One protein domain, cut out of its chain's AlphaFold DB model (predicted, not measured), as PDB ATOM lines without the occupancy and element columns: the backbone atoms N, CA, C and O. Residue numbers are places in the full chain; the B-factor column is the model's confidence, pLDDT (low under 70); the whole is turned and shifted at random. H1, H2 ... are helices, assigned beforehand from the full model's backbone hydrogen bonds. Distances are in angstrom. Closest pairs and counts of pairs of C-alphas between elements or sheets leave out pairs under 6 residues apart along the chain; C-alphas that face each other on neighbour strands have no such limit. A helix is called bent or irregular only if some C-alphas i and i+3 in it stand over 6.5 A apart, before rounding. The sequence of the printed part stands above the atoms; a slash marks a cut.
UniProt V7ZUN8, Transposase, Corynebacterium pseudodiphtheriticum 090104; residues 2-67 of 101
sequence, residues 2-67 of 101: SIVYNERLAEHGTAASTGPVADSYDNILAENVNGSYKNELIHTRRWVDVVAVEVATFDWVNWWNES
ATOM      1  N   SER A   2      32.136  39.602  -6.437       45.47
ATOM      2  CA  SER A   2      32.826  39.337  -5.163       45.47
ATOM      3  C   SER A   2      33.405  40.625  -4.571       45.47
ATOM      4  O   SER A   2      34.074  41.369  -5.283       45.47
ATOM      5  N   ILE A   3      33.179  40.857  -3.275       49.59
ATOM      6  CA  ILE A   3      33.678  42.008  -2.493       49.59
ATOM      7  C   ILE A   3      35.202  42.177  -2.628       49.59
ATOM      8  O   ILE A   3      35.696  43.293  -2.767       49.59
ATOM      9  N   VAL A   4      35.923  41.058  -2.742       57.78
ATOM     10  CA  VAL A   4      37.389  41.004  -2.868       57.78
ATOM     11  C   VAL A   4      37.907  41.695  -4.143       57.78
ATOM     12  O   VAL A   4      39.039  42.169  -4.174       57.78
ATOM     13  N   TYR A   5      37.094  41.769  -5.205       53.84
ATOM     14  CA  TYR A   5      37.482  42.415  -6.466       53.84
ATOM     15  C   TYR A   5      37.529  43.945  -6.340       53.84
ATOM     16  O   TYR A   5      38.451  44.578  -6.846       53.84
ATOM     17  N   ASN A   6      36.570  44.532  -5.619       50.00
ATOM     18  CA  ASN A   6      36.494  45.984  -5.446       50.00
ATOM     19  C   ASN A   6      37.530  46.501  -4.435       50.00
ATOM     20  O   ASN A   6      38.082  47.580  -4.637       50.00
ATOM     21  N   GLU A   7      37.833  45.729  -3.387       55.47
ATOM     22  CA  GLU A   7      38.831  46.107  -2.375       55.47
ATOM     23  C   GLU A   7      40.238  46.243  -2.981       55.47
ATOM     24  O   GLU A   7      40.923  47.231  -2.729       55.47
ATOM     25  N   ARG A   8      40.631  45.329  -3.879       56.84
ATOM     26  CA  ARG A   8      41.949  45.386  -4.539       56.84
ATOM     27  C   ARG A   8      42.097  46.524  -5.550       56.84
ATOM     28  O   ARG A   8      43.200  47.024  -5.742       56.84
ATOM     29  N   LEU A   9      41.013  46.945  -6.204       52.94
ATOM     30  CA  LEU A   9      41.049  48.080  -7.137       52.94
ATOM     31  C   LEU A   9      41.243  49.411  -6.395       52.94
ATOM     32  O   LEU A   9      42.000  50.270  -6.852       52.94
ATOM     33  N   ALA A  10      40.628  49.543  -5.216       54.97
ATOM     34  CA  ALA A  10      40.767  50.717  -4.361       54.97
ATOM     35  C   ALA A  10      42.194  50.884  -3.801       54.97
ATOM     36  O   ALA A  10      42.682  52.010  -3.716       54.97
ATOM     37  N   GLU A  11      42.890  49.787  -3.483       55.66
ATOM     38  CA  GLU A  11      44.277  49.817  -2.984       55.66
ATOM     39  C   GLU A  11      45.287  50.363  -4.009       55.66
ATOM     40  O   GLU A  11      46.308  50.934  -3.627       55.66
ATOM     41  N   HIS A  12      44.995  50.251  -5.309       54.91
ATOM     42  CA  HIS A  12      45.884  50.689  -6.391       54.91
ATOM     43  C   HIS A  12      45.463  52.009  -7.056       54.91
ATOM     44  O   HIS A  12      45.945  52.327  -8.142       54.91
ATOM     45  N   GLY A  13      44.555  52.781  -6.442       46.34
ATOM     46  CA  GLY A  13      44.103  54.071  -6.986       46.34
ATOM     47  C   GLY A  13      43.429  53.965  -8.359       46.34
ATOM     48  O   GLY A  13      43.256  54.968  -9.048       46.34
ATOM     49  N   THR A  14      43.053  52.751  -8.768       46.97
ATOM     50  CA  THR A  14      42.361  52.495 -10.025       46.97
ATOM     51  C   THR A  14      40.874  52.599  -9.734       46.97
ATOM     52  O   THR A  14      40.316  51.764  -9.021       46.97
ATOM     53  N   ALA A  15      40.220  53.642 -10.249       48.19
ATOM     54  CA  ALA A  15      38.772  53.741 -10.154       48.19
ATOM     55  C   ALA A  15      38.165  52.508 -10.835       48.19
ATOM     56  O   ALA A  15      38.307  52.322 -12.044       48.19
ATOM     57  N   ALA A  16      37.516  51.642 -10.056       46.66
ATOM     58  CA  ALA A  16      36.718  50.571 -10.619       46.66
ATOM     59  C   ALA A  16      35.631  51.231 -11.476       46.66
ATOM     60  O   ALA A  16      34.715  51.855 -10.937       46.66
ATOM     61  N   SER A  17      35.723  51.107 -12.803       52.84
ATOM     62  CA  SER A  17      34.641  51.483 -13.720       52.84
ATOM     63  C   SER A  17      33.514  50.449 -13.627       52.84
ATOM     64  O   SER A  17      33.109  49.810 -14.590       52.84
ATOM     65  N   THR A  18      33.005  50.226 -12.416       48.19
ATOM     66  CA  THR A  18      31.706  49.602 -12.194       48.19
ATOM     67  C   THR A  18      30.674  50.720 -12.194       48.19
ATOM     68  O   THR A  18      30.029  50.998 -11.183       48.19
ATOM     69  N   GLY A  19      30.571  51.413 -13.331       45.34
ATOM     70  CA  GLY A  19      29.401  52.222 -13.642       45.34
ATOM     71  C   GLY A  19      28.148  51.334 -13.705       45.34
ATOM     72  O   GLY A  19      28.260  50.105 -13.791       45.34
ATOM     73  N   PRO A  20      26.942  51.920 -13.620       43.47
ATOM     74  CA  PRO A  20      25.708  51.154 -13.700       43.47
ATOM     75  C   PRO A  20      25.666  50.409 -15.038       43.47
ATOM     76  O   PRO A  20      26.134  50.928 -16.044       43.47
ATOM     77  N   VAL A  21      25.149  49.177 -15.001       49.41
ATOM     78  CA  VAL A  21      24.952  48.241 -16.121       49.41
ATOM     79  C   VAL A  21      25.057  48.904 -17.505       49.41
ATOM     80  O   VAL A  21      24.192  49.692 -17.875       49.41
ATOM     81  N   ALA A  22      26.071  48.480 -18.266       45.81
ATOM     82  CA  ALA A  22      26.300  48.776 -19.679       45.81
ATOM     83  C   ALA A  22      26.795  50.194 -20.021       45.81
ATOM     84  O   ALA A  22      26.071  50.979 -20.632       45.81
ATOM     85  N   ASP A  23      28.102  50.433 -19.864       50.12
ATOM     86  CA  ASP A  23      28.798  51.026 -21.010       50.12
ATOM     87  C   ASP A  23      28.961  49.919 -22.059       50.12
ATOM     88  O   ASP A  23      29.900  49.119 -22.058       50.12
ATOM     89  N   SER A  24      27.935  49.784 -22.898       56.97
ATOM     90  CA  SER A  24      27.900  48.788 -23.970       56.97
ATOM     91  C   SER A  24      29.104  48.896 -24.908       56.97
ATOM     92  O   SER A  24      29.441  47.914 -25.558       56.97
ATOM     93  N   TYR A  25      29.774  50.050 -24.971       56.44
ATOM     94  CA  TYR A  25      30.855  50.276 -25.915       56.44
ATOM     95  C   TYR A  25      32.124  49.509 -25.530       56.44
ATOM     96  O   TYR A  25      32.654  48.763 -26.358       56.44
ATOM     97  N   ASP A  26      32.545  49.599 -24.267       63.75
ATOM     98  CA  ASP A  26      33.710  48.867 -23.757       63.75
ATOM     99  C   ASP A  26      33.484  47.353 -23.810       63.75
ATOM    100  O   ASP A  26      34.357  46.593 -24.243       63.75
ATOM    101  N   ASN A  27      32.272  46.904 -23.459       73.06
ATOM    102  CA  ASN A  27      31.921  45.490 -23.534       73.06
ATOM    103  C   ASN A  27      31.902  44.979 -24.985       73.06
ATOM    104  O   ASN A  27      32.441  43.911 -25.253       73.06
ATOM    105  N   ILE A  28      31.364  45.747 -25.941       75.94
ATOM    106  CA  ILE A  28      31.368  45.371 -27.364       75.94
ATOM    107  C   ILE A  28      32.802  45.283 -27.906       75.94
ATOM    108  O   ILE A  28      33.112  44.390 -28.697       75.94
ATOM    109  N   LEU A  29      33.702  46.189 -27.513       77.12
ATOM    110  CA  LEU A  29      35.107  46.116 -27.925       77.12
ATOM    111  C   LEU A  29      35.786  44.859 -27.370       77.12
ATOM    112  O   LEU A  29      36.404  44.116 -28.137       77.12
ATOM    113  N   ALA A  30      35.607  44.575 -26.080       82.06
ATOM    114  CA  ALA A  30      36.136  43.368 -25.453       82.06
ATOM    115  C   ALA A  30      35.558  42.083 -26.076       82.06
ATOM    116  O   ALA A  30      36.289  41.123 -26.329       82.06
ATOM    117  N   GLU A  31      34.257  42.061 -26.372       87.25
ATOM    118  CA  GLU A  31      33.588  40.940 -27.035       87.25
ATOM    119  C   GLU A  31      34.142  40.686 -28.438       87.25
ATOM    120  O   GLU A  31      34.404  39.534 -28.786       87.25
ATOM    121  N   ASN A  32      34.386  41.741 -29.221       87.88
ATOM    122  CA  ASN A  32      34.972  41.612 -30.555       87.88
ATOM    123  C   ASN A  32      36.387  41.022 -30.500       87.88
ATOM    124  O   ASN A  32      36.682  40.081 -31.239       87.88
ATOM    125  N   VAL A  33      37.241  41.522 -29.600       90.69
ATOM    126  CA  VAL A  33      38.609  41.002 -29.427       90.69
ATOM    127  C   VAL A  33      38.572  39.531 -29.008       90.69
ATOM    128  O   VAL A  33      39.236  38.696 -29.622       90.69
ATOM    129  N   ASN A  34      37.734  39.181 -28.027       91.88
ATOM    130  CA  ASN A  34      37.567  37.797 -27.580       91.88
ATOM    131  C   ASN A  34      37.010  36.882 -28.681       91.88
ATOM    132  O   ASN A  34      37.392  35.712 -28.765       91.88
ATOM    133  N   GLY A  35      36.111  37.393 -29.523       94.62
ATOM    134  CA  GLY A  35      35.583  36.684 -30.685       94.62
ATOM    135  C   GLY A  35      36.676  36.364 -31.702       94.62
ATOM    136  O   GLY A  35      36.826  35.205 -32.095       94.62
ATOM    137  N   SER A  36      37.482  37.362 -32.076       94.81
ATOM    138  CA  SER A  36      38.641  37.172 -32.954       94.81
ATOM    139  C   SER A  36      39.647  36.189 -32.368       94.81
ATOM    140  O   SER A  36      40.022  35.237 -33.045       94.81
ATOM    141  N   TYR A  37      40.015  36.348 -31.097       96.81
ATOM    142  CA  TYR A  37      40.937  35.449 -30.405       96.81
ATOM    143  C   TYR A  37      40.483  33.985 -30.470       96.81
ATOM    144  O   TYR A  37      41.239  33.093 -30.864       96.81
ATOM    145  N   LYS A  38      39.212  33.722 -30.143       96.31
ATOM    146  CA  LYS A  38      38.668  32.359 -30.176       96.31
ATOM    147  C   LYS A  38      38.662  31.779 -31.589       96.31
ATOM    148  O   LYS A  38      39.041  30.624 -31.768       96.31
ATOM    149  N   ASN A  39      38.255  32.566 -32.581       97.56
ATOM    150  CA  ASN A  39      38.111  32.093 -33.957       97.56
ATOM    151  C   ASN A  39      39.443  31.911 -34.684       97.56
ATOM    152  O   ASN A  39      39.571  30.985 -35.478       97.56
ATOM    153  N   GLU A  40      40.420  32.775 -34.426       96.38
ATOM    154  CA  GLU A  40      41.700  32.773 -35.134       96.38
ATOM    155  C   GLU A  40      42.737  31.878 -34.445       96.38
ATOM    156  O   GLU A  40      43.542  31.231 -35.119       96.38
ATOM    157  N   LEU A  41      42.705  31.791 -33.110       96.88
ATOM    158  CA  LEU A  41      43.681  31.019 -32.346       96.88
ATOM    159  C   LEU A  41      43.103  29.722 -31.781       96.88
ATOM    160  O   LEU A  41      43.640  28.644 -32.031       96.88
ATOM    161  N   ILE A  42      42.037  29.815 -30.984       97.19
ATOM    162  CA  ILE A  42      41.591  28.683 -30.158       97.19
ATOM    163  C   ILE A  42      40.939  27.587 -30.995       97.19
ATOM    164  O   ILE A  42      41.241  26.412 -30.793       97.19
ATOM    165  N   HIS A  43      40.068  27.949 -31.934       96.69
ATOM    166  CA  HIS A  43      39.298  26.992 -32.732       96.69
ATOM    167  C   HIS A  43      40.070  26.410 -33.927       96.69
ATOM    168  O   HIS A  43      39.608  25.444 -34.532       96.69
ATOM    169  N   THR A  44      41.235  26.961 -34.281       95.00
ATOM    170  CA  THR A  44      41.974  26.571 -35.497       95.00
ATOM    171  C   THR A  44      42.840  25.326 -35.322       95.00
ATOM    172  O   THR A  44      43.281  24.738 -36.310       95.00
ATOM    173  N   ARG A  45      43.074  24.883 -34.083       92.75
ATOM    174  CA  ARG A  45      43.912  23.718 -33.775       92.75
ATOM    175  C   ARG A  45      43.497  23.034 -32.481       92.75
ATOM    176  O   ARG A  45      42.824  23.610 -31.632       92.75
ATOM    177  N   ARG A  46      43.928  21.780 -32.328       96.06
ATOM    178  CA  ARG A  46      43.851  21.069 -31.048       96.06
ATOM    179  C   ARG A  46      45.066  21.420 -30.200       96.06
ATOM    180  O   ARG A  46      46.177  21.499 -30.717       96.06
ATOM    181  N   TRP A  47      44.835  21.577 -28.907       97.19
ATOM    182  CA  TRP A  47      45.858  21.928 -27.933       97.19
ATOM    183  C   TRP A  47      46.253  20.706 -27.123       97.19
ATOM    184  O   TRP A  47      45.403  19.883 -26.781       97.19
ATOM    185  N   VAL A  48      47.549  20.581 -26.859       95.94
ATOM    186  CA  VAL A  48      48.114  19.453 -26.108       95.94
ATOM    187  C   VAL A  48      47.943  19.676 -24.606       95.94
ATOM    188  O   VAL A  48      47.579  18.751 -23.887       95.94
ATOM    189  N   ASP A  49      48.142  20.912 -24.153       96.88
ATOM    190  CA  ASP A  49      47.976  21.344 -22.771       96.88
ATOM    191  C   ASP A  49      47.697  22.859 -22.697       96.88
ATOM    192  O   ASP A  49      47.622  23.552 -23.716       96.88
ATOM    193  N   VAL A  50      47.506  23.360 -21.474       96.44
ATOM    194  CA  VAL A  50      47.242  24.782 -21.202       96.44
ATOM    195  C   VAL A  50      48.476  25.646 -21.472       96.44
ATOM    196  O   VAL A  50      48.324  26.757 -21.966       96.44
ATOM    197  N   VAL A  51      49.687  25.137 -21.236       97.69
ATOM    198  CA  VAL A  51      50.931  25.898 -21.446       97.69
ATOM    199  C   VAL A  51      51.110  26.236 -22.927       97.69
ATOM    200  O   VAL A  51      51.461  27.360 -23.279       97.69
ATOM    201  N   ALA A  52      50.796  25.297 -23.819       97.12
ATOM    202  CA  ALA A  52      50.795  25.531 -25.256       97.12
ATOM    203  C   ALA A  52      49.793  26.623 -25.662       97.12
ATOM    204  O   ALA A  52      50.090  27.428 -26.547       97.12
ATOM    205  N   VAL A  53      48.622  26.672 -25.013       97.44
ATOM    206  CA  VAL A  53      47.639  27.747 -25.221       97.44
ATOM    207  C   VAL A  53      48.206  29.076 -24.741       97.44
ATOM    208  O   VAL A  53      48.133  30.049 -25.482       97.44
ATOM    209  N   GLU A  54      48.795  29.132 -23.546       97.56
ATOM    210  CA  GLU A  54      49.363  30.359 -22.973       97.56
ATOM    211  C   GLU A  54      50.443  30.959 -23.874       97.56
ATOM    212  O   GLU A  54      50.335  32.125 -24.248       97.56
ATOM    213  N   VAL A  55      51.428  30.164 -24.306       97.50
ATOM    214  CA  VAL A  55      52.492  30.632 -25.215       97.50
ATOM    215  C   VAL A  55      51.895  31.200 -26.500       97.50
ATOM    216  O   VAL A  55      52.201  32.320 -26.899       97.50
ATOM    217  N   ALA A  56      50.971  30.468 -27.115       97.31
ATOM    218  CA  ALA A  56      50.335  30.930 -28.336       97.31
ATOM    219  C   ALA A  56      49.432  32.157 -28.123       97.31
ATOM    220  O   ALA A  56      49.225  32.934 -29.054       97.31
ATOM    221  N   THR A  57      48.888  32.328 -26.918       97.38
ATOM    222  CA  THR A  57      48.128  33.519 -26.525       97.38
ATOM    223  C   THR A  57      49.045  34.729 -26.486       97.38
ATOM    224  O   THR A  57      48.689  35.758 -27.051       97.38
ATOM    225  N   PHE A  58      50.228  34.602 -25.876       97.38
ATOM    226  CA  PHE A  58      51.228  35.671 -25.867       97.38
ATOM    227  C   PHE A  58      51.611  36.085 -27.288       97.38
ATOM    228  O   PHE A  58      51.571  37.274 -27.603       97.38
ATOM    229  N   ASP A  59      51.887  35.117 -28.163       97.69
ATOM    230  CA  ASP A  59      52.214  35.396 -29.564       97.69
ATOM    231  C   ASP A  59      51.059  36.099 -30.294       97.69
ATOM    232  O   ASP A  59      51.276  37.072 -31.020       97.69
ATOM    233  N   TRP A  60      49.821  35.637 -30.089       97.69
ATOM    234  CA  TRP A  60      48.641  36.230 -30.722       97.69
ATOM    235  C   TRP A  60      48.380  37.657 -30.231       97.69
ATOM    236  O   TRP A  60      48.088  38.527 -31.047       97.69
ATOM    237  N   VAL A  61      48.521  37.918 -28.926       96.75
ATOM    238  CA  VAL A  61      48.359  39.259 -28.339       96.75
ATOM    239  C   VAL A  61      49.436  40.205 -28.858       96.75
ATOM    240  O   VAL A  61      49.118  41.320 -29.268       96.75
ATOM    241  N   ASN A  62      50.692  39.754 -28.895       97.00
ATOM    242  CA  ASN A  62      51.786  40.540 -29.454       97.00
ATOM    243  C   ASN A  62      51.508  40.890 -30.922       97.00
ATOM    244  O   ASN A  62      51.547  42.053 -31.302       97.00
ATOM    245  N   TRP A  63      51.135  39.904 -31.742       97.62
ATOM    246  CA  TRP A  63      50.779  40.152 -33.139       97.62
ATOM    247  C   TRP A  63      49.579  41.101 -33.288       97.62
ATOM    248  O   TRP A  63      49.613  42.000 -34.127       97.62
ATOM    249  N   TRP A  64      48.531  40.934 -32.478       96.00
ATOM    250  CA  TRP A  64      47.333  41.776 -32.515       96.00
ATOM    251  C   TRP A  64      47.641  43.255 -32.243       96.00
ATOM    252  O   TRP A  64      47.047  44.121 -32.892       96.00
ATOM    253  N   ASN A  65      48.553  43.535 -31.306       95.06
ATOM    254  CA  ASN A  65      48.901  44.894 -30.881       95.06
ATOM    255  C   ASN A  65      50.020  45.533 -31.714       95.06
ATOM    256  O   ASN A  65      49.942  46.720 -32.004       95.06
ATOM    257  N   GLU A  66      51.020  44.757 -32.130       96.00
ATOM    258  CA  GLU A  66      52.249  45.291 -32.740       96.00
ATOM    259  C   GLU A  66      52.298  45.147 -34.262       96.00
ATOM    260  O   GLU A  66      53.173  45.700 -34.920       96.00
ATOM    261  N   SER A  67      51.434  44.324 -34.860       96.44
ATOM    262  CA  SER A  67      51.580  43.964 -36.282       96.44
ATOM    263  C   SER A  67      50.269  43.879 -37.053       96.44
ATOM    264  O   SER A  67      50.257  44.054 -38.272       96.44
TER     265      SER A  67
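Overview. This is residues 2 to 67 of the 101 residues of the protein "Transposase" of Corynebacterium pseudodiphtheriticum 090104 (UniProt V7ZUN8). The model is an open frame of three helices: the long helix H2 is the crossbar, H3 packs on its last part, residues 37 to 42, at a steep angle, and the short helix H1 is set off beyond the other end of H2 on a long link, touching no helix. The printed part has 66 residues with three named helices, in the order H1, H2, H3, and no named strand; the class is all helix. The whole is only just loose, close to extended, with a radius of gyration of the C-alphas of 15.9 A, and its elongated outline spans 38 by 25 by 24 A.

Along the chain. The printed part begins at Ser 2, and H1 follows with residues 3 to 11, from C-alpha 3 at (33.678, 42.008, -2.493), over 13.2 A from first to last C-alpha. Residues 12 to 23 form a long stretch with no named element, and their C-alphas lie 16 to 21 A from the mean of all C-alphas. H2 is residues 24 to 42, 25.1 A long, and begins at C-alpha 24 at (27.900, 48.788, -23.970). H2 is neither bent nor irregular, but only just: C-alphas 39 and 42 are 6.2 A apart. H3 is residues 50 to 66, 24.1 A long, and ends at C-alpha 66 at (52.249, 45.291, -32.740).

Arrangement. H1 is apart from H2 and apart from H3. H2 and H3 touch, and their closest C-alphas, those of Leu 41 and Trp 60, are 7.4 A apart. H2 touches H3 with residues 37 to 42 alone, and H3 touches H2 with residues 53 to 60 alone. The two helices run opposite ways at a steep tilt of 59 degrees, with their centres 14.6 A apart. In H2 and H3 every O i to N i+4 pair is within hydrogen-bond range; in H1 it is 3 of 5.

Size, cuts and confidence. The two C-alphas farthest apart are those of Gly 13 and Arg 46, at 40.8 A, and the first and last printed C-alphas, of Ser 2 and Ser 67, are 36.6 A apart. The printed part has no cut. The link from H1 to H2 is long, with 12 residues, and the link from H2 to H3 is short, with 7. Residues 19 to 32, of which 24 to 32 belong to H2, stand free, and so do residues 43 to 52, of which 50 to 52 belong to H3. The mean pLDDT of the printed part is 77.9, and the 25 residues from 2 to 26 are under 70; the mean is 54 in H1, 85 in H2 and 97 in H3.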